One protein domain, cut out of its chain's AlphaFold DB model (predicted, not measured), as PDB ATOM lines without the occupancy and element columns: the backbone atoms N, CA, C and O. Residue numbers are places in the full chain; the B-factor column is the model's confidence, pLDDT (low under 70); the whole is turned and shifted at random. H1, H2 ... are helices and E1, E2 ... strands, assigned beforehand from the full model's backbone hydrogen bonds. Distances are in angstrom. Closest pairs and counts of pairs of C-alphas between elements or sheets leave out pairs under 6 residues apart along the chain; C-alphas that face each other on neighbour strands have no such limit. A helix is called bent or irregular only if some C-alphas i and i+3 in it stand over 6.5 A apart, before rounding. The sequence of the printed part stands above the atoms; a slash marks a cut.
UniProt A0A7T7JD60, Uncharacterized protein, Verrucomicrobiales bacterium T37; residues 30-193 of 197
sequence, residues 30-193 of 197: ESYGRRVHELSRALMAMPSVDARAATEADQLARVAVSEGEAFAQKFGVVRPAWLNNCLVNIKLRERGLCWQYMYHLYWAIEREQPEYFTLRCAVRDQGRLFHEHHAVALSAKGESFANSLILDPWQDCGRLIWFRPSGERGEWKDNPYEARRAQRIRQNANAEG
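What this domain is: This is residues 30 to 193 of the 197 residues of an uncharacterized protein of Verrucomicrobiales bacterium T37 (UniProt A0A7T7JD60). A strongly twisted wall of five antiparallel strands has helices over one face: H4 packs along E2, the hairpin of H1 and H2 covers the part of the sheet around E3, and H5 rises steeply from E1. The far end of H5, residues 187 to 192, and Gly 193 stick out, while the small helix H3 lies away from the sheet. The printed part has 164 residues, with five named helices and five named strands in the order H1 H2 H3 H4 E1 E2 E3 E4 E5 H5; the sheet order is E4 E3 E2 E1 E5 and the class is mixed, helices and strands. It is compact, with a radius of gyration of the C-alphas of 15.4 A and spans of 48 by 42 by 36 A.

Where its parts are: H1, residues 30 to 44, begins with C-alpha 30 at (177.321, 175.283, 106.404) and is 21.3 A long. H2, residues 51 to 74, measures 35.1 A and is irregular, C-alphas 52 and 55 being 7.2 A apart. H3 is residues 81 to 89, 12.6 A, and H4 residues 98 to 111, 20.2 A. E1, residues 117 to 124, 20.9 A, bends by 51 degrees at residue 121. E2 is residues 133 to 140, 22.6 A; E3 149 to 152, 9.7 A; E4 161 to 163, 7.0 A; E5 172 to 174, 7.1 A. H5, residues 176 to 192, 24.3 A, ends with C-alpha 192 at (151.608, 206.458, 106.243).

How they stand to each other: E1 to E4 form a meander, each strand the antiparallel neighbour of the one before. Within hydrogen-bond range are N 120 and O 137 of the neighbours E1 and E2 at 2.9 A, N 151 and O 136 of the neighbours E3 and E2 at 2.8 A, N 150 and O 163 of the neighbours E3 and E4 at 2.8 A, and N 173 and O 123 of the neighbours E5 and E1 at 2.8 A. H1, H2, H4 and H5 on one face of the sheet make two layers, a layer of helices and a layer of strands. H4 is over E2 at a height over the sheet of 8.6 A; the closest C-alphas, of Met 102 and Ala 135, are 4.8 A apart. H2 touches H4 with residues 60 to 71 alone, at a steep tilt of 43 degrees, opposite ways, closest at C-alphas of Glu 67 and Leu 105, 6.2 A. H1 touches H2, closest at C-alphas of Ser 40 and Asp 58, 4.9 A. H5 stands up from the sheet, its line rising 49 degrees, and touches H4, closest at C-alphas of Tyr 103 and Ala 182, 6.3 A. H3 is not on the sheet, and is only just apart from H4, closest 8.4 A. Every O i to N i+4 pair is within range in H1, H3, H4 and H5, and 18 of 20 in H2.

The domain as a whole: The C-alphas of Ala 51 and Ile 90, the two farthest apart, are 47.7 A apart. The printed part has no cut and no long link. Mean pLDDT of the printed part is 95.0, with residue 193 under 70.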
ATOM      1  N   GLU A  30     177.626 176.685 106.712       94.62
ATOM      2  CA  GLU A  30     177.321 175.283 106.404       94.62
ATOM      3  C   GLU A  30     175.954 174.867 106.976       94.62
ATOM      4  O   GLU A  30     175.157 174.199 106.309       94.62
ATOM      5  N   SER A  31     175.651 175.298 108.205       95.12
ATOM      6  CA  SER A  31     174.362 175.041 108.849       95.12
ATOM      7  C   SER A  31     173.227 175.744 108.107       95.12
ATOM      8  O   SER A  31     172.187 175.130 107.866       95.12
ATOM      9  N   TYR A  32     173.443 176.992 107.685       97.06
ATOM     10  CA  TYR A  32     172.496 177.747 106.871       97.06
ATOM     11  C   TYR A  32     172.179 177.012 105.564       97.06
ATOM     12  O   TYR A  32     171.014 176.694 105.308       97.06
ATOM     13  N   GLY A  33     173.205 176.651 104.787       97.88
ATOM     14  CA  GLY A  33     173.038 175.943 103.517       97.88
ATOM     15  C   GLY A  33     172.298 174.613 103.674       97.88
ATOM     16  O   GLY A  33     171.379 174.315 102.907       97.88
ATOM     17  N   ARG A  34     172.629 173.839 104.716       98.25
ATOM     18  CA  ARG A  34     171.946 172.575 105.029       98.25
ATOM     19  C   ARG A  34     170.464 172.786 105.334       98.25
ATOM     20  O   ARG A  34     169.626 172.077 104.785       98.25
ATOM     21  N   ARG A  35     170.130 173.774 106.167       98.19
ATOM     22  CA  ARG A  35     168.741 174.061 106.566       98.19
ATOM     23  C   ARG A  35     167.893 174.556 105.403       98.19
ATOM     24  O   ARG A  35     166.751 174.128 105.277       98.19
ATOM     25  N   VAL A  36     168.452 175.413 104.548       98.69
ATOM     26  CA  VAL A  36     167.788 175.849 103.311       98.69
ATOM     27  C   VAL A  36     167.487 174.644 102.423       98.69
ATOM     28  O   VAL A  36     166.348 174.467 101.996       98.69
ATOM     29  N   HIS A  37     168.473 173.770 102.207       98.56
ATOM     30  CA  HIS A  37     168.286 172.567 101.402       98.56
ATOM     31  C   HIS A  37     167.225 171.621 101.994       98.56
ATOM     32  O   HIS A  37     166.367 171.108 101.275       98.56
ATOM     33  N   GLU A  38     167.246 171.389 103.307       98.69
ATOM     34  CA  GLU A  38     166.265 170.538 103.985       98.69
ATOM     35  C   GLU A  38     164.845 171.106 103.916       98.69
ATOM     36  O   GLU A  38     163.912 170.353 103.627       98.69
ATOM     37  N   LEU A  39     164.679 172.414 104.127       98.81
ATOM     38  CA  LEU A  39     163.377 173.062 104.028       98.81
ATOM     39  C   LEU A  39     162.856 173.073 102.586       98.81
ATOM     40  O   LEU A  39     161.697 172.733 102.371       98.81
ATOM     41  N   SER A  40     163.701 173.380 101.599       98.75
ATOM     42  CA  SER A  40     163.323 173.326 100.179       98.75
ATOM     43  C   SER A  40     162.806 171.932  99.799       98.75
ATOM     44  O   SER A  40     161.714 171.793  99.243       98.75
ATOM     45  N   ARG A  41     163.510 170.868 100.215       98.56
ATOM     46  CA  ARG A  41     163.028 169.489 100.028       98.56
ATOM     47  C   ARG A  41     161.722 169.212 100.765       98.56
ATOM     48  O   ARG A  41     160.872 168.513 100.223       98.56
ATOM     49  N   ALA A  42     161.550 169.729 101.982       98.56
ATOM     50  CA  ALA A  42     160.316 169.546 102.742       98.56
ATOM     51  C   ALA A  42     159.114 170.209 102.052       98.56
ATOM     52  O   ALA A  42     158.047 169.599 102.006       98.56
ATOM     53  N   LEU A  43     159.301 171.402 101.477       98.56
ATOM     54  CA  LEU A  43     158.291 172.094 100.676       98.56
ATOM     55  C   LEU A  43     157.960 171.308  99.403       98.56
ATOM     56  O   LEU A  43     156.791 171.053  99.134       98.56
ATOM     57  N   MET A  44     158.972 170.836  98.670       98.44
ATOM     58  CA  MET A  44     158.775 170.010  97.470       98.44
ATOM     59  C   MET A  44     158.125 168.650  97.755       98.44
ATOM     60  O   MET A  44     157.481 168.080  96.881       98.44
ATOM     61  N   ALA A  45     158.272 168.124  98.972       97.62
ATOM     62  CA  ALA A  45     157.661 166.870  99.407       97.62
ATOM     63  C   ALA A  45     156.224 167.036  99.942       97.62
ATOM     64  O   ALA A  45     155.641 166.086 100.481       97.62
ATOM     65  N   MET A  46     155.646 168.237  99.879       96.88
ATOM     66  CA  MET A  46     154.247 168.438 100.240       96.88
ATOM     67  C   MET A  46     153.302 167.881  99.163       96.88
ATOM     68  O   MET A  46     153.654 167.863  97.984       96.88
ATOM     69  N   PRO A  47     152.089 167.430  99.545       93.19
ATOM     70  CA  PRO A  47     151.085 166.997  98.583       93.19
ATOM     71  C   PRO A  47     150.806 168.083  97.547       93.19
ATOM     72  O   PRO A  47     150.753 169.265  97.890       93.19
ATOM     73  N   SER A  48     150.599 167.664  96.299       94.31
ATOM     74  CA  SER A  48     150.157 168.532  95.199       94.31
ATOM     75  C   SER A  48     151.145 169.639  94.794       94.31
ATOM     76  O   SER A  48     150.772 170.538  94.042       94.31
ATOM     77  N   VAL A  49     152.406 169.574  95.239       94.81
ATOM     78  CA  VAL A  49     153.473 170.467  94.761       94.81
ATOM     79  C   VAL A  49     154.039 169.952  93.434       94.81
ATOM     80  O   VAL A  49     154.495 168.814  93.330       94.81
ATOM     81  N   ASP A  50     153.997 170.802  92.409       92.31
ATOM     82  CA  ASP A  50     154.522 170.536  91.063       92.31
ATOM     83  C   ASP A  50     156.049 170.731  91.021       92.31
ATOM     84  O   ASP A  50     156.590 171.592  91.713       92.31
ATOM     85  N   ALA A  51     156.757 169.986  90.167       95.25
ATOM     86  CA  ALA A  51     158.201 170.141  89.961       95.25
ATOM     87  C   ALA A  51     158.612 171.574  89.558       95.25
ATOM     88  O   ALA A  51     159.708 172.019  89.900       95.25
ATOM     89  N   ARG A  52     157.729 172.320  88.882       97.12
ATOM     90  CA  ARG A  52     157.919 173.739  88.533       97.12
ATOM     91  C   ARG A  52     158.052 174.652  89.754       97.12
ATOM     92  O   ARG A  52     158.656 175.713  89.638       97.12
ATOM     93  N   ALA A  53     157.569 174.224  90.921       97.56
ATOM     94  CA  ALA A  53     157.706 174.963  92.169       97.56
ATOM     95  C   ALA A  53     159.124 174.895  92.767       97.56
ATOM     96  O   ALA A  53     159.374 175.557  93.766       97.56
ATOM     97  N   ALA A  54     160.062 174.122  92.196       98.12
ATOM     98  CA  ALA A  54     161.385 173.890  92.789       98.12
ATOM     99  C   ALA A  54     162.181 175.177  93.055       98.12
ATOM    100  O   ALA A  54     162.765 175.330  94.128       98.12
ATOM    101  N   THR A  55     162.182 176.114  92.104       98.44
ATOM    102  CA  THR A  55     162.866 177.403  92.271       98.44
ATOM    103  C   THR A  55     162.196 178.254  93.348       98.44
ATOM    104  O   THR A  55     162.886 178.791  94.210       98.44
ATOM    105  N   GLU A  56     160.860 178.316  93.355       98.50
ATOM    106  CA  GLU A  56     160.105 179.034  94.389       98.50
ATOM    107  C   GLU A  56     160.313 178.403  95.774       98.50
ATOM    108  O   GLU A  56     160.534 179.114  96.747       98.50
ATOM    109  N   ALA A  57     160.328 177.074  95.881       98.69
ATOM    110  CA  ALA A  57     160.570 176.367  97.134       98.69
ATOM    111  C   ALA A  57     161.966 176.660  97.710       98.69
ATOM    112  O   ALA A  57     162.093 176.861  98.918       98.69
ATOM    113  N   ASP A  58     163.010 176.721  96.872       98.69
ATOM    114  CA  ASP A  58     164.354 177.134  97.305       98.69
ATOM    115  C   ASP A  58     164.380 178.599  97.766       98.69
ATOM    116  O   ASP A  58     164.919 178.900  98.831       98.69
ATOM    117  N   GLN A  59     163.737 179.501  97.020       98.75
ATOM    118  CA  GLN A  59     163.636 180.921  97.370       98.75
ATOM    119  C   GLN A  59     162.907 181.131  98.704       98.75
ATOM    120  O   GLN A  59     163.435 181.786  99.604       98.75
ATOM    121  N   LEU A  60     161.740 180.508  98.881       98.81
ATOM    122  CA  LEU A  60     160.975 180.562 100.127       98.81
ATOM    123  C   LEU A  60     161.749 179.956 101.299       98.81
ATOM    124  O   LEU A  60     161.703 180.492 102.408       98.81
ATOM    125  N   ALA A  61     162.493 178.870 101.070       98.81
ATOM    126  CA  ALA A  61     163.337 178.271 102.093       98.81
ATOM    127  C   ALA A  61     164.468 179.211 102.534       98.81
ATOM    128  O   ALA A  61     164.703 179.356 103.737       98.81
ATOM    129  N   ARG A  62     165.137 179.886 101.589       98.75
ATOM    130  CA  ARG A  62     166.171 180.892 101.888       98.75
ATOM    131  C   ARG A  62     165.612 182.017 102.736       98.75
ATOM    132  O   ARG A  62     166.157 182.258 103.809       98.75
ATOM    133  N   VAL A  63     164.517 182.628 102.279       98.75
ATOM    134  CA  VAL A  63     163.846 183.737 102.970       98.75
ATOM    135  C   VAL A  63     163.428 183.318 104.371       98.75
ATOM    136  O   VAL A  63     163.727 184.007 105.341       98.75
ATOM    137  N   ALA A  64     162.793 182.155 104.523       98.62
ATOM    138  CA  ALA A  64     162.307 181.740 105.829       98.62
ATOM    139  C   ALA A  64     163.435 181.484 106.837       98.62
ATOM    140  O   ALA A  64     163.315 181.855 108.008       98.62
ATOM    141  N   VAL A  65     164.532 180.856 106.399       98.50
ATOM    142  CA  VAL A  65     165.689 180.596 107.264       98.50
ATOM    143  C   VAL A  65     166.421 181.899 107.601       98.50
ATOM    144  O   VAL A  65     166.754 182.107 108.768       98.50
ATOM    145  N   SER A  66     166.646 182.783 106.623       97.88
ATOM    146  CA  SER A  66     167.387 184.032 106.839       97.88
ATOM    147  C   SER A  66     166.610 185.054 107.662       97.88
ATOM    148  O   SER A  66     167.201 185.714 108.506       97.88
ATOM    149  N   GLU A  67     165.297 185.185 107.472       98.06
ATOM    150  CA  GLU A  67     164.495 186.195 108.178       98.06
ATOM    151  C   GLU A  67     164.287 185.835 109.653       98.06
ATOM    152  O   GLU A  67     164.281 186.715 110.512       98.06
ATOM    153  N   GLY A  68     164.181 184.543 109.986       96.00
ATOM    154  CA  GLY A  68     164.178 184.108 111.386       96.00
ATOM    155  C   GLY A  68     165.460 184.534 112.110       96.00
ATOM    156  O   GLY A  68     165.411 185.141 113.186       96.00
ATOM    157  N   GLU A  69     166.598 184.267 111.474       95.00
ATOM    158  CA  GLU A  69     167.934 184.608 111.955       95.00
ATOM    159  C   GLU A  69     168.119 186.133 112.062       95.00
ATOM    160  O   GLU A  69     168.490 186.651 113.120       95.00
ATOM    161  N   ALA A  70     167.783 186.867 111.000       96.19
ATOM    162  CA  ALA A  70     167.894 188.319 110.933       96.19
ATOM    163  C   ALA A  70     167.032 189.009 111.997       96.19
ATOM    164  O   ALA A  70     167.487 189.957 112.640       96.19
ATOM    165  N   PHE A  71     165.815 188.518 112.250       96.56
ATOM    166  CA  PHE A  71     164.957 189.049 113.307       96.56
ATOM    167  C   PHE A  71     165.583 188.874 114.693       96.56
ATOM    168  O   PHE A  71     165.610 189.818 115.489       96.56
ATOM    169  N   ALA A  72     166.099 187.678 114.990       95.12
ATOM    170  CA  ALA A  72     166.717 187.388 116.278       95.12
ATOM    171  C   ALA A  72     167.935 188.282 116.540       95.12
ATOM    172  O   ALA A  72     168.076 188.831 117.635       95.12
ATOM    173  N   GLN A  73     168.772 188.473 115.516       93.56
ATOM    174  CA  GLN A  73     169.931 189.360 115.577       93.56
ATOM    175  C   GLN A  73     169.506 190.823 115.750       93.56
ATOM    176  O   GLN A  73     169.971 191.487 116.678       93.56
ATOM    177  N   LYS A  74     168.569 191.305 114.922       94.50
ATOM    178  CA  LYS A  74     168.083 192.694 114.941       94.50
ATOM    179  C   LYS A  74     167.534 193.103 116.304       94.50
ATOM    180  O   LYS A  74     167.812 194.204 116.766       94.50
ATOM    181  N   PHE A  75     166.765 192.230 116.952       93.81
ATOM    182  CA  PHE A  75     166.120 192.541 118.231       93.81
ATOM    183  C   PHE A  75     166.877 192.005 119.452       93.81
ATOM    184  O   PHE A  75     166.391 192.127 120.578       93.81
ATOM    185  N   GLY A  76     168.074 191.437 119.254       91.88
ATOM    186  CA  GLY A  76     168.907 190.911 120.335       91.88
ATOM    187  C   GLY A  76     168.165 189.884 121.190       91.88
ATOM    188  O   GLY A  76     168.205 189.973 122.428       91.88
ATOM    189  N   VAL A  77     167.452 188.968 120.524       92.56
ATOM    190  CA  VAL A  77     166.624 187.938 121.158       92.56
ATOM    191  C   VAL A  77     167.494 187.030 122.017       92.56
ATOM    192  O   VAL A  77     168.614 186.663 121.647       92.56
ATOM    193  N   VAL A  78     166.969 186.695 123.194       90.94
ATOM    194  CA  VAL A  78     167.646 185.817 124.148       90.94
ATOM    195  C   VAL A  78     167.010 184.436 124.208       90.94
ATOM    196  O   VAL A  78     165.817 184.268 123.962       90.94
ATOM    197  N   ARG A  79     167.812 183.447 124.589       88.94
ATOM    198  CA  ARG A  79     167.368 182.072 124.817       88.94
ATOM    199  C   ARG A  79     167.175 181.839 126.321       88.94
ATOM    200  O   ARG A  79     167.988 182.327 127.107       88.94
ATOM    201  N   PRO A  80     166.159 181.067 126.744       91.31
ATOM    202  CA  PRO A  80     165.095 180.447 125.940       91.31
ATOM    203  C   PRO A  80     163.982 181.437 125.537       91.31
ATOM    204  O   PRO A  80     163.835 182.499 126.135       91.31
ATOM    205  N   ALA A  81     163.139 181.061 124.569       91.69
ATOM    206  CA  ALA A  81     162.129 181.953 123.983       91.69
ATOM    207  C   ALA A  81     161.142 182.557 125.010       91.69
ATOM    208  O   ALA A  81     160.780 183.730 124.922       91.69
ATOM    209  N   TRP A  82     160.750 181.797 126.043       91.69
ATOM    210  CA  TRP A  82     159.887 182.307 127.117       91.69
ATOM    211  C   TRP A  82     160.561 183.409 127.947       91.69
ATOM    212  O   TRP A  82     159.886 184.339 128.386       91.69
ATOM    213  N   LEU A  83     161.887 183.348 128.126       92.50
ATOM    214  CA  LEU A  83     162.635 184.388 128.827       92.50
ATOM    215  C   LEU A  83     162.611 185.678 128.010       92.50
ATOM    216  O   LEU A  83     162.368 186.749 128.564       92.50
ATOM    217  N   ASN A  84     162.777 185.577 126.689       93.69
ATOM    218  CA  ASN A  84     162.634 186.732 125.811       93.69
ATOM    219  C   ASN A  84     161.227 187.341 125.901       93.69
ATOM    220  O   ASN A  84     161.103 188.560 126.003       93.69
ATOM    221  N   ASN A  85     160.173 186.517 125.962       94.00
ATOM    222  CA  ASN A  85     158.809 187.016 126.167       94.00
ATOM    223  C   ASN A  85     158.681 187.816 127.471       94.00
ATOM    224  O   ASN A  85     158.090 188.897 127.468       94.00
ATOM    225  N   CYS A  86     159.254 187.325 128.578       93.56
ATOM    226  CA  CYS A  86     159.284 188.068 129.837       93.56
ATOM    227  C   CYS A  86     159.965 189.429 129.661       93.56
ATOM    228  O   CYS A  86     159.388 190.439 130.057       93.56
ATOM    229  N   LEU A  87     161.144 189.466 129.025       93.81
ATOM    230  CA  LEU A  87     161.901 190.701 128.794       93.81
ATOM    231  C   LEU A  87     161.145 191.716 127.929       93.81
ATOM    232  O   LEU A  87     161.211 192.913 128.212       93.81
ATOM    233  N   VAL A  88     160.411 191.259 126.911       94.88
ATOM    234  CA  VAL A  88     159.564 192.136 126.088       94.88
ATOM    235  C   VAL A  88     158.408 192.702 126.912       94.88
ATOM    236  O   VAL A  88     158.165 193.906 126.890       94.88
ATOM    237  N   ASN A  89     157.737 191.868 127.712       93.69
ATOM    238  CA  ASN A  89     156.600 192.301 128.531       93.69
ATOM    239  C   ASN A  89     156.987 193.327 129.609       93.69
ATOM    240  O   ASN A  89     156.198 194.221 129.910       93.69
ATOM    241  N   ILE A  90     158.207 193.248 130.156       95.31
ATOM    242  CA  ILE A  90     158.744 194.254 131.092       95.31
ATOM    243  C   ILE A  90     159.496 195.402 130.399       95.31
ATOM    244  O   ILE A  90     160.127 196.210 131.076       95.31
ATOM    245  N   LYS A  91     159.425 195.495 129.063       94.31
ATOM    246  CA  LYS A  91     160.020 196.566 128.243       94.31
ATOM    247  C   LYS A  91     161.555 196.654 128.293       94.31
ATOM    248  O   LYS A  91     162.121 197.698 127.993       94.31
ATOM    249  N   LEU A  92     162.243 195.558 128.624       92.06
ATOM    250  CA  LEU A  92     163.709 195.446 128.501       92.06
ATOM    251  C   LEU A  92     164.158 194.996 127.098       92.06
ATOM    252  O   LEU A  92     165.350 195.031 126.769       92.06
ATOM    253  N   ARG A  93     163.207 194.550 126.273       91.38
ATOM    254  CA  ARG A  93     163.372 194.257 124.848       91.38
ATOM    255  C   ARG A  93     162.189 194.810 124.072       91.38
ATOM    256  O   ARG A  93     161.069 194.827 124.570       91.38
ATOM    257  N   GLU A  94     162.441 195.239 122.844       93.00
ATOM    258  CA  GLU A  94     161.402 195.818 121.992       93.00
ATOM    259  C   GLU A  94     160.516 194.744 121.357       93.00
ATOM    260  O   GLU A  94     159.299 194.910 121.260       93.00
ATOM    261  N   ARG A  95     161.125 193.637 120.901       95.44
ATOM    262  CA  ARG A  95     160.437 192.574 120.160       95.44
ATOM    263  C   ARG A  95     160.979 191.173 120.457       95.44
ATOM    264  O   ARG A  95     161.988 190.995 121.133       95.44
ATOM    265  N   GLY A  96     160.274 190.176 119.926       93.94
ATOM    266  CA  GLY A  96     160.584 188.748 120.006       93.94
ATOM    267  C   GLY A  96     159.488 187.887 120.624       93.94
ATOM    268  O   GLY A  96     159.769 186.777 121.065       93.94
ATOM    269  N   LEU A  97     158.245 188.375 120.626       96.12
ATOM    270  CA  LEU A  97     157.058 187.552 120.853       96.12
ATOM    271  C   LEU A  97     156.745 186.707 119.607       96.12
ATOM    272  O   LEU A  97     157.051 187.112 118.484       96.12
ATOM    273  N   CYS A  98     156.085 185.562 119.790       96.38
ATOM    274  CA  CYS A  98     155.757 184.635 118.700       96.38
ATOM    275  C   CYS A  98     154.988 185.295 117.546       96.38
ATOM    276  O   CYS A  98     155.361 185.143 116.385       96.38
ATOM    277  N   TRP A  99     153.980 186.116 117.852       95.69
ATOM    278  CA  TRP A  99     153.206 186.829 116.833       95.69
ATOM    279  C   TRP A  99     154.038 187.875 116.069       95.69
ATOM    280  O   TRP A  99     153.774 188.129 114.896       95.69
ATOM    281  N   GLN A 100     155.073 188.456 116.692       96.88
ATOM    282  CA  GLN A 100     155.972 189.409 116.026       96.88
ATOM    283  C   GLN A 100     156.900 188.693 115.043       96.88
ATOM    284  O   GLN A 100     157.105 189.184 113.934       96.88
ATOM    285  N   TYR A 101     157.414 187.526 115.437       97.69
ATOM    286  CA  TYR A 101     158.152 186.631 114.548       97.69
ATOM    287  C   TYR A 101     157.288 186.176 113.370       97.69
ATOM    288  O   TYR A 101     157.727 186.264 112.224       97.69
ATOM    289  N   MET A 102     156.048 185.751 113.641       98.25
ATOM    290  CA  MET A 102     155.092 185.373 112.603       98.25
ATOM    291  C   MET A 102     154.888 186.514 111.604       98.25
ATOM    292  O   MET A 102     155.038 186.278 110.414       98.25
ATOM    293  N   TYR A 103     154.562 187.735 112.043       97.88
ATOM    294  CA  TYR A 103     154.339 188.851 111.114       97.88
ATOM    295  C   TYR A 103     155.581 189.203 110.303       97.88
ATOM    296  O   TYR A 103     155.476 189.434 109.102       97.88
ATOM    297  N   HIS A 104     156.756 189.219 110.934       97.88
ATOM    298  CA  HIS A 104     158.000 189.493 110.226       97.88
ATOM    299  C   HIS A 104     158.239 188.489 109.094       97.88
ATOM    300  O   HIS A 104     158.420 188.896 107.946       97.88
ATOM    301  N   LEU A 105     158.147 187.194 109.409       98.50
ATOM    302  CA  LEU A 105     158.310 186.122 108.435       98.50
ATOM    303  C   LEU A 105     157.196 186.131 107.376       98.50
ATOM    304  O   LEU A 105     157.476 185.982 106.190       98.50
ATOM    305  N   TYR A 106     155.944 186.348 107.787       98.56
ATOM    306  CA  TYR A 106     154.792 186.423 106.890       98.56
ATOM    307  C   TYR A 106     155.014 187.504 105.836       98.56
ATOM    308  O   TYR A 106     154.921 187.233 104.647       98.56
ATOM    309  N   TRP A 107     155.379 188.716 106.253       98.19
ATOM    310  CA  TRP A 107     155.614 189.814 105.323       98.19
ATOM    311  C   TRP A 107     156.846 189.624 104.446       98.19
ATOM    312  O   TRP A 107     156.929 190.249 103.394       98.19
ATOM    313  N   ALA A 108     157.847 188.868 104.899       98.25
ATOM    314  CA  ALA A 108     158.993 188.526 104.067       98.25
ATOM    315  C   ALA A 108     158.596 187.550 102.963       98.25
ATOM    316  O   ALA A 108     158.830 187.839 101.800       98.25
ATOM    317  N   ILE A 109     157.882 186.476 103.301       98.44
ATOM    318  CA  ILE A 109     157.383 185.525 102.303       98.44
ATOM    319  C   ILE A 109     156.354 186.178 101.370       98.44
ATOM    320  O   ILE A 109     156.367 185.933 100.169       98.44
ATOM    321  N   GLU A 110     155.479 187.042 101.887       97.69
ATOM    322  CA  GLU A 110     154.480 187.748 101.077       97.69
ATOM    323  C   GLU A 110     155.122 188.631  99.994       97.69
ATOM    324  O   GLU A 110     154.579 188.737  98.896       97.69
ATOM    325  N   ARG A 111     156.295 189.226 100.266       97.25
ATOM    326  CA  ARG A 111     157.054 190.021  99.280       97.25
ATOM    327  C   ARG A 111     157.535 189.191  98.094       97.25
ATOM    328  O   ARG A 111     157.589 189.723  96.988       97.25
ATOM    329  N   GLU A 112     157.823 187.912  98.318       97.88
ATOM    330  CA  GLU A 112     158.237 186.979  97.266       97.88
ATOM    331  C   GLU A 112     157.081 186.590  96.332       97.88
ATOM    332  O   GLU A 112     157.328 185.990  95.294       97.88
ATOM    333  N   GLN A 113     155.833 186.946  96.676       97.31
ATOM    334  CA  GLN A 113     154.634 186.703  95.863       97.31
ATOM    335  C   GLN A 113     154.514 185.239  95.391       97.31
ATOM    336  O   GLN A 113     154.446 184.993  94.186       97.31
ATOM    337  N   PRO A 114     154.469 184.262  96.320       97.38
ATOM    338  CA  PRO A 114     154.489 182.846  95.968       97.38
ATOM    339  C   PRO A 114     153.335 182.467  95.031       97.38
ATOM    340  O   PRO A 114     152.157 182.711  95.310       97.38
ATOM    341  N   GLU A 115     153.683 181.848  93.908       97.69
ATOM    342  CA  GLU A 115     152.766 181.400  92.873       97.69
ATOM    343  C   GLU A 115     152.223 179.998  93.163       97.69
ATOM    344  O   GLU A 115     151.032 179.764  92.939       97.69
ATOM    345  N   TYR A 116     153.061 179.089  93.672       98.06
ATOM    346  CA  TYR A 116     152.767 177.667  93.896       98.06
ATOM    347  C   TYR A 116     152.386 177.348  95.341       98.06
ATOM    348  O   TYR A 116     151.727 176.334  95.592       98.06
ATOM    349  N   PHE A 117     152.753 178.209  96.289       98.38
ATOM    350  CA  PHE A 117     152.404 178.051  97.698       98.38
ATOM    351  C   PHE A 117     151.343 179.059  98.151       98.38
ATOM    352  O   PHE A 117     151.290 180.204  97.716       98.38
ATOM    353  N   THR A 118     150.473 178.635  99.065       98.12
ATOM    354  CA  THR A 118     149.551 179.521  99.783       98.12
ATOM    355  C   THR A 118     150.143 179.870 101.139       98.12
ATOM    356  O   THR A 118     150.324 178.992 101.987       98.12
ATOM    357  N   LEU A 119     150.409 181.161 101.336       98.56
ATOM    358  CA  LEU A 119     150.852 181.732 102.601       98.56
ATOM    359  C   LEU A 119     149.681 181.882 103.579       98.56
ATOM    360  O   LEU A 119     148.630 182.418 103.229       98.56
ATOM    361  N   ARG A 120     149.869 181.415 104.815       98.12
ATOM    362  CA  ARG A 120     148.858 181.438 105.877       98.12
ATOM    363  C   ARG A 120     149.465 181.878 107.208       98.12
ATOM    364  O   ARG A 120     150.640 181.632 107.482       98.12
ATOM    365  N   CYS A 121     148.636 182.465 108.066       98.19
ATOM    366  CA  CYS A 121     148.926 182.563 109.495       98.19
ATOM    367  C   CYS A 121     148.373 181.318 110.190       98.19
ATOM    368  O   CYS A 121     147.246 180.908 109.917       98.19
ATOM    369  N   ALA A 122     149.147 180.736 111.096       97.88
ATOM    370  CA  ALA A 122     148.771 179.562 111.865       97.88
ATOM    371  C   ALA A 122     148.724 179.907 113.353       97.88
ATOM    372  O   ALA A 122     149.596 180.615 113.861       97.88
ATOM    373  N   VAL A 123     147.727 179.372 114.053       97.50
ATOM    374  CA  VAL A 123     147.595 179.514 115.504       97.50
ATOM    375  C   VAL A 123     147.452 178.144 116.147       97.50
ATOM    376  O   VAL A 123     146.672 177.307 115.691       97.50
ATOM    377  N   ARG A 124     148.209 177.910 117.212       96.50
ATOM    378  CA  ARG A 124     148.083 176.751 118.092       96.50
ATOM    379  C   ARG A 124     147.297 177.142 119.330       96.50
ATOM    380  O   ARG A 124     147.557 178.210 119.877       96.50
ATOM    381  N   ASP A 125     146.418 176.261 119.807       92.75
ATOM    382  CA  ASP A 125     145.769 176.397 121.122       92.75
ATOM    383  C   ASP A 125     145.051 177.752 121.306       92.75
ATOM    384  O   ASP A 125     145.096 178.365 122.372       92.75
ATOM    385  N   GLN A 126     144.402 178.238 120.246       90.31
ATOM    386  CA  GLN A 126     143.779 179.563 120.210       90.31
ATOM    387  C   GLN A 126     142.825 179.796 121.393       90.31
ATOM    388  O   GLN A 126     141.965 178.965 121.689       90.31
ATOM    389  N   GLY A 127     142.970 180.942 122.060       87.25
ATOM    390  CA  GLY A 127     142.175 181.319 123.230       87.25
ATOM    391  C   GLY A 127     142.616 180.665 124.544       87.25
ATOM    392  O   GLY A 127     142.054 180.983 125.593       87.25
ATOM    393  N   ARG A 128     143.627 179.784 124.534       87.38
ATOM    394  CA  ARG A 128     144.203 179.212 125.759       87.38
ATOM    395  C   ARG A 128     145.332 180.100 126.268       87.38
ATOM    396  O   ARG A 128     146.417 180.159 125.685       87.38
ATOM    397  N   LEU A 129     145.079 180.771 127.390       80.12
ATOM    398  CA  LEU A 129     146.051 181.648 128.040       80.12
ATOM    399  C   LEU A 129     147.375 180.902 128.294       80.12
ATOM    400  O   LEU A 129     147.363 179.765 128.758       80.12
ATOM    401  N   PHE A 130     148.503 181.540 127.969       82.38
ATOM    402  CA  PHE A 130     149.878 181.001 128.028       82.38
ATOM    403  C   PHE A 130     150.235 179.856 127.062       82.38
ATOM    404  O   PHE A 130     151.422 179.573 126.903       82.38
ATOM    405  N   HIS A 131     149.264 179.227 126.395       87.19
ATOM    406  CA  HIS A 131     149.513 178.138 125.439       87.19
ATOM    407  C   HIS A 131     149.384 178.572 123.978       87.19
ATOM    408  O   HIS A 131     150.021 177.958 123.110       87.19
ATOM    409  N   GLU A 132     148.599 179.627 123.731       93.69
ATOM    410  CA  GLU A 132     148.415 180.201 122.405       93.69
ATOM    411  C   GLU A 132     149.762 180.560 121.771       93.69
ATOM    412  O   GLU A 132     150.599 181.244 122.365       93.69
ATOM    413  N   HIS A 133     149.969 180.083 120.547       96.31
ATOM    414  CA  HIS A 133     151.211 180.291 119.819       96.31
ATOM    415  C   HIS A 133     150.940 180.539 118.342       96.31
ATOM    416  O   HIS A 133     150.063 179.911 117.759       96.31
ATOM    417  N   HIS A 134     151.689 181.459 117.742       97.38
ATOM    418  CA  HIS A 134     151.478 181.908 116.367       97.38
ATOM    419  C   HIS A 134     152.710 181.617 115.519       97.38
ATOM    420  O   HIS A 134     153.837 181.809 115.973       97.38
ATOM    421  N   ALA A 135     152.483 181.181 114.284       98.31
ATOM    422  CA  ALA A 135     153.523 180.876 113.310       98.31
ATOM    423  C   ALA A 135     153.009 181.110 111.881       98.31
ATOM    424  O   ALA A 135     151.831 181.400 111.664       98.31
ATOM    425  N   VAL A 136     153.894 180.993 110.895       98.56
ATOM    426  CA  VAL A 136     153.510 181.004 109.477       98.56
ATOM    427  C   VAL A 136     153.251 179.571 109.025       98.56
ATOM    428  O   VAL A 136     153.851 178.642 109.557       98.56
ATOM    429  N   ALA A 137     152.374 179.364 108.049       98.50
ATOM    430  CA  ALA A 137     152.228 178.078 107.380       98.50
ATOM    431  C   ALA A 137     152.223 178.249 105.859       98.50
ATOM    432  O   ALA A 137     151.680 179.224 105.338       98.50
ATOM    433  N   LEU A 138     152.808 177.278 105.160       98.62
ATOM    434  CA  LEU A 138     152.751 177.157 103.705       98.62
ATOM    435  C   LEU A 138     152.020 175.873 103.337       98.62
ATOM    436  O   LEU A 138     152.381 174.800 103.808       98.62
ATOM    437  N   SER A 139     150.998 175.965 102.492       98.00
ATOM    438  CA  SER A 139     150.406 174.809 101.803       98.00
ATOM    439  C   SER A 139     150.705 174.902 100.309       98.00
ATOM    440  O   SER A 139     150.976 175.998  99.819       98.00
ATOM    441  N   ALA A 140     150.609 173.804  99.557       97.75
ATOM    442  CA  ALA A 140     150.515 173.936  98.104       97.75
ATOM    443  C   ALA A 140     149.257 174.751  97.749       97.75
ATOM    444  O   ALA A 140     148.307 174.854  98.540       97.75
ATOM    445  N   LYS A 141     149.248 175.383  96.581       96.62
ATOM    446  CA  LYS A 141     148.104 176.186  96.150       96.62
ATOM    447  C   LYS A 141     146.860 175.322  95.986       96.62
ATOM    448  O   LYS A 141     146.899 174.269  95.365       96.62
ATOM    449  N   GLY A 142     145.754 175.778  96.569       95.19
ATOM    450  CA  GLY A 142     144.488 175.038  96.589       95.19
ATOM    451  C   GLY A 142     144.404 173.934  97.650       95.19
ATOM    452  O   GLY A 142     143.312 173.425  97.889       95.19
ATOM    453  N   GLU A 143     145.501 173.605  98.336       96.69
ATOM    454  CA  GLU A 143     145.493 172.613  99.413       96.69
ATOM    455  C   GLU A 143     144.925 173.160 100.725       96.69
ATOM    456  O   GLU A 143     144.963 174.360 101.024       96.69
ATOM    457  N   SER A 144     144.422 172.236 101.545       95.88
ATOM    458  CA  SER A 144     143.914 172.543 102.884       95.88
ATOM    459  C   SER A 144     145.044 172.860 103.874       95.88
ATOM    460  O   SER A 144     146.193 172.452 103.697       95.88
ATOM    461  N   PHE A 145     144.707 173.534 104.980       96.69
ATOM    462  CA  PHE A 145     145.661 173.805 106.062       96.69
ATOM    463  C   PHE A 145     146.262 172.526 106.666       96.69
ATOM    464  O   PHE A 145     147.425 172.529 107.062       96.69
ATOM    465  N   ALA A 146     145.518 171.416 106.700       95.88
ATOM    466  CA  ALA A 146     146.021 170.143 107.221       95.88
ATOM    467  C   ALA A 146     147.237 169.617 106.432       95.88
ATOM    468  O   ALA A 146     148.090 168.938 106.998       95.88
ATOM    469  N   ASN A 147     147.356 169.991 105.153       96.44
ATOM    470  CA  ASN A 147     148.472 169.629 104.278       96.44
ATOM    471  C   ASN A 147     149.592 170.682 104.257       96.44
ATOM    472  O   ASN A 147     150.467 170.635 103.392       96.44
ATOM    473  N   SER A 148     149.577 171.632 105.194       97.62
ATOM    474  CA  SER A 148     150.600 172.669 105.296       97.62
ATOM    475  C   SER A 148     151.861 172.214 106.036       97.62
ATOM    476  O   SER A 148     151.881 171.216 106.763       97.62
ATOM    477  N   LEU A 149     152.923 172.990 105.854       98.44
ATOM    478  CA  LEU A 149     154.118 172.994 106.676       98.44
ATOM    479  C   LEU A 149     154.124 174.282 107.508       98.44
ATOM    480  O   LEU A 149     154.090 175.382 106.956       98.44
ATOM    481  N   ILE A 150     154.158 174.145 108.830       98.56
ATOM    482  CA  ILE A 150     154.308 175.262 109.762       98.56
ATOM    483  C   ILE A 150     155.777 175.665 109.793       98.56
ATOM    484  O   ILE A 150     156.647 174.804 109.903       98.56
ATOM    485  N   LEU A 151     156.031 176.967 109.719       98.75
ATOM    486  CA  LEU A 151     157.327 177.623 109.763       98.75
ATOM    487  C   LEU A 151     157.384 178.506 111.014       98.75
ATOM    488  O   LEU A 151     156.688 179.520 111.115       98.75
ATOM    489  N   ASP A 152     158.207 178.105 111.977       98.19
ATOM    490  CA  ASP A 152     158.261 178.699 113.306       98.19
ATOM    491  C   ASP A 152     159.687 179.117 113.689       98.19
ATOM    492  O   ASP A 152     160.482 178.302 114.170       98.19
ATOM    493  N   PRO A 153     160.036 180.398 113.487       97.19
ATOM    494  CA  PRO A 153     161.331 180.929 113.895       97.19
ATOM    495  C   PRO A 153     161.395 181.291 115.384       97.19
ATOM    496  O   PRO A 153     162.478 181.584 115.881       97.19
ATOM    497  N   TRP A 154     160.282 181.273 116.125       97.19
ATOM    498  CA  TRP A 154     160.267 181.681 117.532       97.19
ATOM    499  C   TRP A 154     160.736 180.560 118.465       97.19
ATOM    500  O   TRP A 154     161.492 180.829 119.399       97.19
ATOM    501  N   GLN A 155     160.332 179.307 118.207       94.44
ATOM    502  CA  GLN A 155     160.622 178.174 119.103       94.44
ATOM    503  C   GLN A 155     162.117 178.008 119.410       94.44
ATOM    504  O   GLN A 155     162.475 177.772 120.564       94.44
ATOM    505  N   ASP A 156     162.984 178.184 118.409       94.56
ATOM    506  CA  ASP A 156     164.442 178.165 118.581       94.56
ATOM    507  C   ASP A 156     165.084 179.541 118.334       94.56
ATOM    508  O   ASP A 156     166.184 179.661 117.797       94.56
ATOM    509  N   CYS A 157     164.378 180.596 118.761       94.31
ATOM    510  CA  CYS A 157     164.902 181.957 118.928       94.31
ATOM    511  C   CYS A 157     165.609 182.534 117.690       94.31
ATOM    512  O   CYS A 157     166.609 183.229 117.824       94.31
ATOM    513  N   GLY A 158     165.093 182.262 116.495       94.25
ATOM    514  CA  GLY A 158     165.647 182.682 115.208       94.25
ATOM    515  C   GLY A 158     166.014 181.517 114.299       94.25
ATOM    516  O   GLY A 158     165.903 181.626 113.079       94.25
ATOM    517  N   ARG A 159     166.353 180.354 114.865       95.62
ATOM    518  CA  ARG A 159     166.601 179.149 114.065       95.62
ATOM    519  C   ARG A 159     165.265 178.535 113.664       95.62
ATOM    520  O   ARG A 159     164.573 177.925 114.470       95.62
ATOM    521  N   LEU A 160     164.897 178.706 112.400       97.94
ATOM    522  CA  LEU A 160     163.591 178.299 111.884       97.94
ATOM    523  C   LEU A 160     163.306 176.808 112.087       97.94
ATOM    524  O   LEU A 160     163.954 175.984 111.450       97.94
ATOM    525  N   ILE A 161     162.302 176.444 112.874       97.69
ATOM    526  CA  ILE A 161     161.805 175.067 112.954       97.69
ATOM    527  C   ILE A 161     160.638 174.897 111.974       97.69
ATOM    528  O   ILE A 161     159.839 175.815 111.800       97.69
ATOM    529  N   TRP A 162     160.513 173.720 111.354       98.38
ATOM    530  CA  TRP A 162     159.359 173.384 110.521       98.38
ATOM    531  C   TRP A 162     158.793 171.998 110.818       98.38
ATOM    532  O   TRP A 162     159.520 171.065 111.157       98.38
ATOM    533  N   PHE A 163     157.471 171.864 110.718       97.69
ATOM    534  CA  PHE A 163     156.749 170.612 110.973       97.69
ATOM    535  C   PHE A 163     155.344 170.649 110.371       97.69
ATOM    536  O   PHE A 163     154.803 171.712 110.077       97.69
ATOM    537  N   ARG A 164     154.726 169.476 110.206       96.75
ATOM    538  CA  ARG A 164     153.307 169.377 109.846       96.75
ATOM    539  C   ARG A 164     152.411 169.658 111.057       96.75
ATOM    540  O   ARG A 164     152.799 169.291 112.169       96.75
ATOM    541  N   PRO A 165     151.218 170.250 110.868       94.62
ATOM    542  CA  PRO A 165     150.243 170.390 111.942       94.62
ATOM    543  C   PRO A 165     149.833 168.996 112.444       94.62
ATOM    544  O   PRO A 165     149.238 168.212 111.709       94.62
ATOM    545  N   SER A 166     150.181 168.666 113.688       90.12
ATOM    546  CA  SER A 166     149.846 167.388 114.322       90.12
ATOM    547  C   SER A 166     149.392 167.602 115.763       90.12
ATOM    548  O   SER A 166     149.874 168.513 116.436       90.12
ATOM    549  N   GLY A 167     148.501 166.735 116.256       81.31
ATOM    550  CA  GLY A 167     147.972 166.828 117.623       81.31
ATOM    551  C   GLY A 167     149.040 166.706 118.717       81.31
ATOM    552  O   GLY A 167     148.902 167.317 119.772       81.31
ATOM    553  N   GLU A 168     150.145 165.999 118.452       86.94
ATOM    554  CA  GLU A 168     151.293 165.896 119.373       86.94
ATOM    555  C   GLU A 168     151.970 167.250 119.632       86.94
ATOM    556  O   GLU A 168     152.546 167.470 120.694       86.94
ATOM    557  N   ARG A 169     151.891 168.176 118.667       88.06
ATOM    558  CA  ARG A 169     152.449 169.534 118.762       88.06
ATOM    559  C   ARG A 169     151.387 170.581 119.099       88.06
ATOM    560  O   ARG A 169     151.635 171.770 118.887       88.06
ATOM    561  N   GLY A 170     150.250 170.140 119.639       89.56
ATOM    562  CA  GLY A 170     149.077 170.945 119.974       89.56
ATOM    563  C   GLY A 170     148.120 171.147 118.798       89.56
ATOM    564  O   GLY A 170     148.391 170.763 117.662       89.56
ATOM    565  N   GLU A 171     146.963 171.742 119.076       93.31
ATOM    566  CA  GLU A 171     145.912 171.909 118.071       93.31
ATOM    567  C   GLU A 171     146.188 173.148 117.208       93.31
ATOM    568  O   GLU A 171     145.886 174.276 117.604       93.31
ATOM    569  N   TRP A 172     146.778 172.931 116.033       96.94
ATOM    570  CA  TRP A 172     147.060 173.975 115.048       96.94
ATOM    571  C   TRP A 172     145.880 174.207 114.106       96.94
ATOM    572  O   TRP A 172     145.290 173.259 113.587       96.94
ATOM    573  N   LYS A 173     145.570 175.479 113.846       96.94
ATOM    574  CA  LYS A 173     144.484 175.924 112.967       96.94
ATOM    575  C   LYS A 173     144.951 177.035 112.037       96.94
ATOM    576  O   LYS A 173     145.838 177.820 112.383       96.94
ATOM    577  N   ASP A 174     144.298 177.116 110.883       97.50
ATOM    578  CA  ASP A 174     144.410 178.270 109.997       97.50
ATOM    579  C   ASP A 174     143.831 179.512 110.684       97.50
ATOM    580  O   ASP A 174     142.776 179.448 111.320       97.50
ATOM    581  N   ASN A 175     144.505 180.648 110.538       97.12
ATOM    582  CA  ASN A 175     144.085 181.921 111.101       97.12
ATOM    583  C   ASN A 175     143.998 183.004 110.012       97.12
ATOM    584  O   ASN A 175     144.823 183.923 109.951       97.12
ATOM    585  N   PRO A 176     142.962 182.956 109.156       96.75
ATOM    586  CA  PRO A 176     142.794 183.933 108.086       96.75
ATOM    587  C   PRO A 176     142.471 185.341 108.614       96.75
ATOM    588  O   PRO A 176     142.638 186.323 107.891       96.75
ATOM    589  N   TYR A 177     142.006 185.471 109.865       96.31
ATOM    590  CA  TYR A 177     141.840 186.778 110.505       96.31
ATOM    591  C   TYR A 177     143.193 187.470 110.700       96.31
ATOM    592  O   TYR A 177     143.338 188.631 110.308       96.31
ATOM    593  N   GLU A 178     144.178 186.753 111.245       96.38
ATOM    594  CA  GLU A 178     145.525 187.286 111.459       96.38
ATOM    595  C   GLU A 178     146.258 187.552 110.143       96.38
ATOM    596  O   GLU A 178     146.893 188.597 110.021       96.38
ATOM    597  N   ALA A 179     146.071 186.719 109.112       96.00
ATOM    598  CA  ALA A 179     146.617 186.996 107.778       96.00
ATOM    599  C   ALA A 179     146.084 188.326 107.206       96.00
ATOM    600  O   ALA A 179     146.854 189.209 106.823       96.00
ATOM    601  N   ARG A 180     144.759 188.542 107.254       96.88
ATOM    602  CA  ARG A 180     144.154 189.821 106.835       96.88
ATOM    603  C   ARG A 180     144.632 190.996 107.688       96.88
ATOM    604  O   ARG A 180     144.723 192.119 107.197       96.88
ATOM    605  N   ARG A 181     144.867 190.778 108.983       96.50
ATOM    606  CA  ARG A 181     145.376 191.811 109.890       96.50
ATOM    607  C   ARG A 181     146.819 192.182 109.551       96.50
ATOM    608  O   ARG A 181     147.101 193.374 109.460       96.50
ATOM    609  N   ALA A 182     147.684 191.201 109.302       94.81
ATOM    610  CA  ALA A 182     149.061 191.412 108.869       94.81
ATOM    611  C   ALA A 182     149.115 192.251 107.584       94.81
ATOM    612  O   ALA A 182     149.878 193.215 107.509       94.81
ATOM    613  N   GLN A 183     148.252 191.946 106.613       94.06
ATOM    614  CA  GLN A 183     148.134 192.702 105.364       94.06
ATOM    615  C   GLN A 183     147.704 194.151 105.590       94.06
ATOM    616  O   GLN A 183     148.357 195.064 105.089       94.06
ATOM    617  N   ARG A 184     146.656 194.384 106.394       95.31
ATOM    618  CA  ARG A 184     146.203 195.748 106.722       95.31
ATOM    619  C   ARG A 184     147.286 196.570 107.410       95.31
ATOM    620  O   ARG A 184     147.475 197.726 107.063       95.31
ATOM    621  N   ILE A 185     148.008 195.980 108.365       93.81
ATOM    622  CA  ILE A 185     149.100 196.673 109.064       93.81
ATOM    623  C   ILE A 185     150.169 197.120 108.064       93.81
ATOM    624  O   ILE A 185     150.602 198.267 108.108       93.81
ATOM    625  N   ARG A 186     150.566 196.240 107.136       89.56
ATOM    626  CA  ARG A 186     151.571 196.564 106.117       89.56
ATOM    627  C   ARG A 186     151.075 197.612 105.118       89.56
ATOM    628  O   ARG A 186     151.825 198.515 104.773       89.56
ATOM    629  N   GLN A 187     149.817 197.527 104.688       90.00
ATOM    630  CA  GLN A 187     149.197 198.523 103.806       90.00
ATOM    631  C   GLN A 187     149.131 199.904 104.462       90.00
ATOM    632  O   GLN A 187     149.497 200.888 103.827       90.00
ATOM    633  N   ASN A 188     148.723 199.972 105.731       90.38
ATOM    634  CA  ASN A 188     148.676 201.225 106.480       90.38
ATOM    635  C   ASN A 188     150.078 201.814 106.663       90.38
ATOM    636  O   ASN A 188     150.266 202.992 106.397       90.38
ATOM    637  N   ALA A 189     151.073 200.992 107.015       86.31
ATOM    638  CA  ALA A 189     152.460 201.445 107.122       86.31
ATOM    639  C   ALA A 189     152.983 202.026 105.793       86.31
ATOM    640  O   ALA A 189     153.608 203.080 105.784       86.31
ATOM    641  N   ASN A 190     152.667 201.387 104.661       81.94
ATOM    642  CA  ASN A 190     153.038 201.899 103.339       81.94
ATOM    643  C   ASN A 190     152.295 203.201 102.975       81.94
ATOM    644  O   ASN A 190     152.857 204.047 102.286       81.94
ATOM    645  N   ALA A 191     151.040 203.357 103.409       78.88
ATOM    646  CA  ALA A 191     150.242 204.560 103.171       78.88
ATOM    647  C   ALA A 191     150.674 205.744 104.055       78.88
ATOM    648  O   ALA A 191     150.571 206.892 103.631       78.88
ATOM    649  N   GLU A 192     151.154 205.464 105.267       74.06
ATOM    650  CA  GLU A 192     151.608 206.458 106.243       74.06
ATOM    651  C   GLU A 192     153.072 206.881 106.028       74.06
ATOM    652  O   GLU A 192     153.450 207.955 106.492       74.06
ATOM    653  N   GLY A 193     153.889 206.104 105.301       55.25
ATOM    654  CA  GLY A 193     155.300 206.449 105.143       55.25
ATOM    655  C   GLY A 193     156.123 205.660 104.125       55.25
ATOM    656  O   GLY A 193     157.072 204.979 104.498       55.25
TER     657      GLY A 193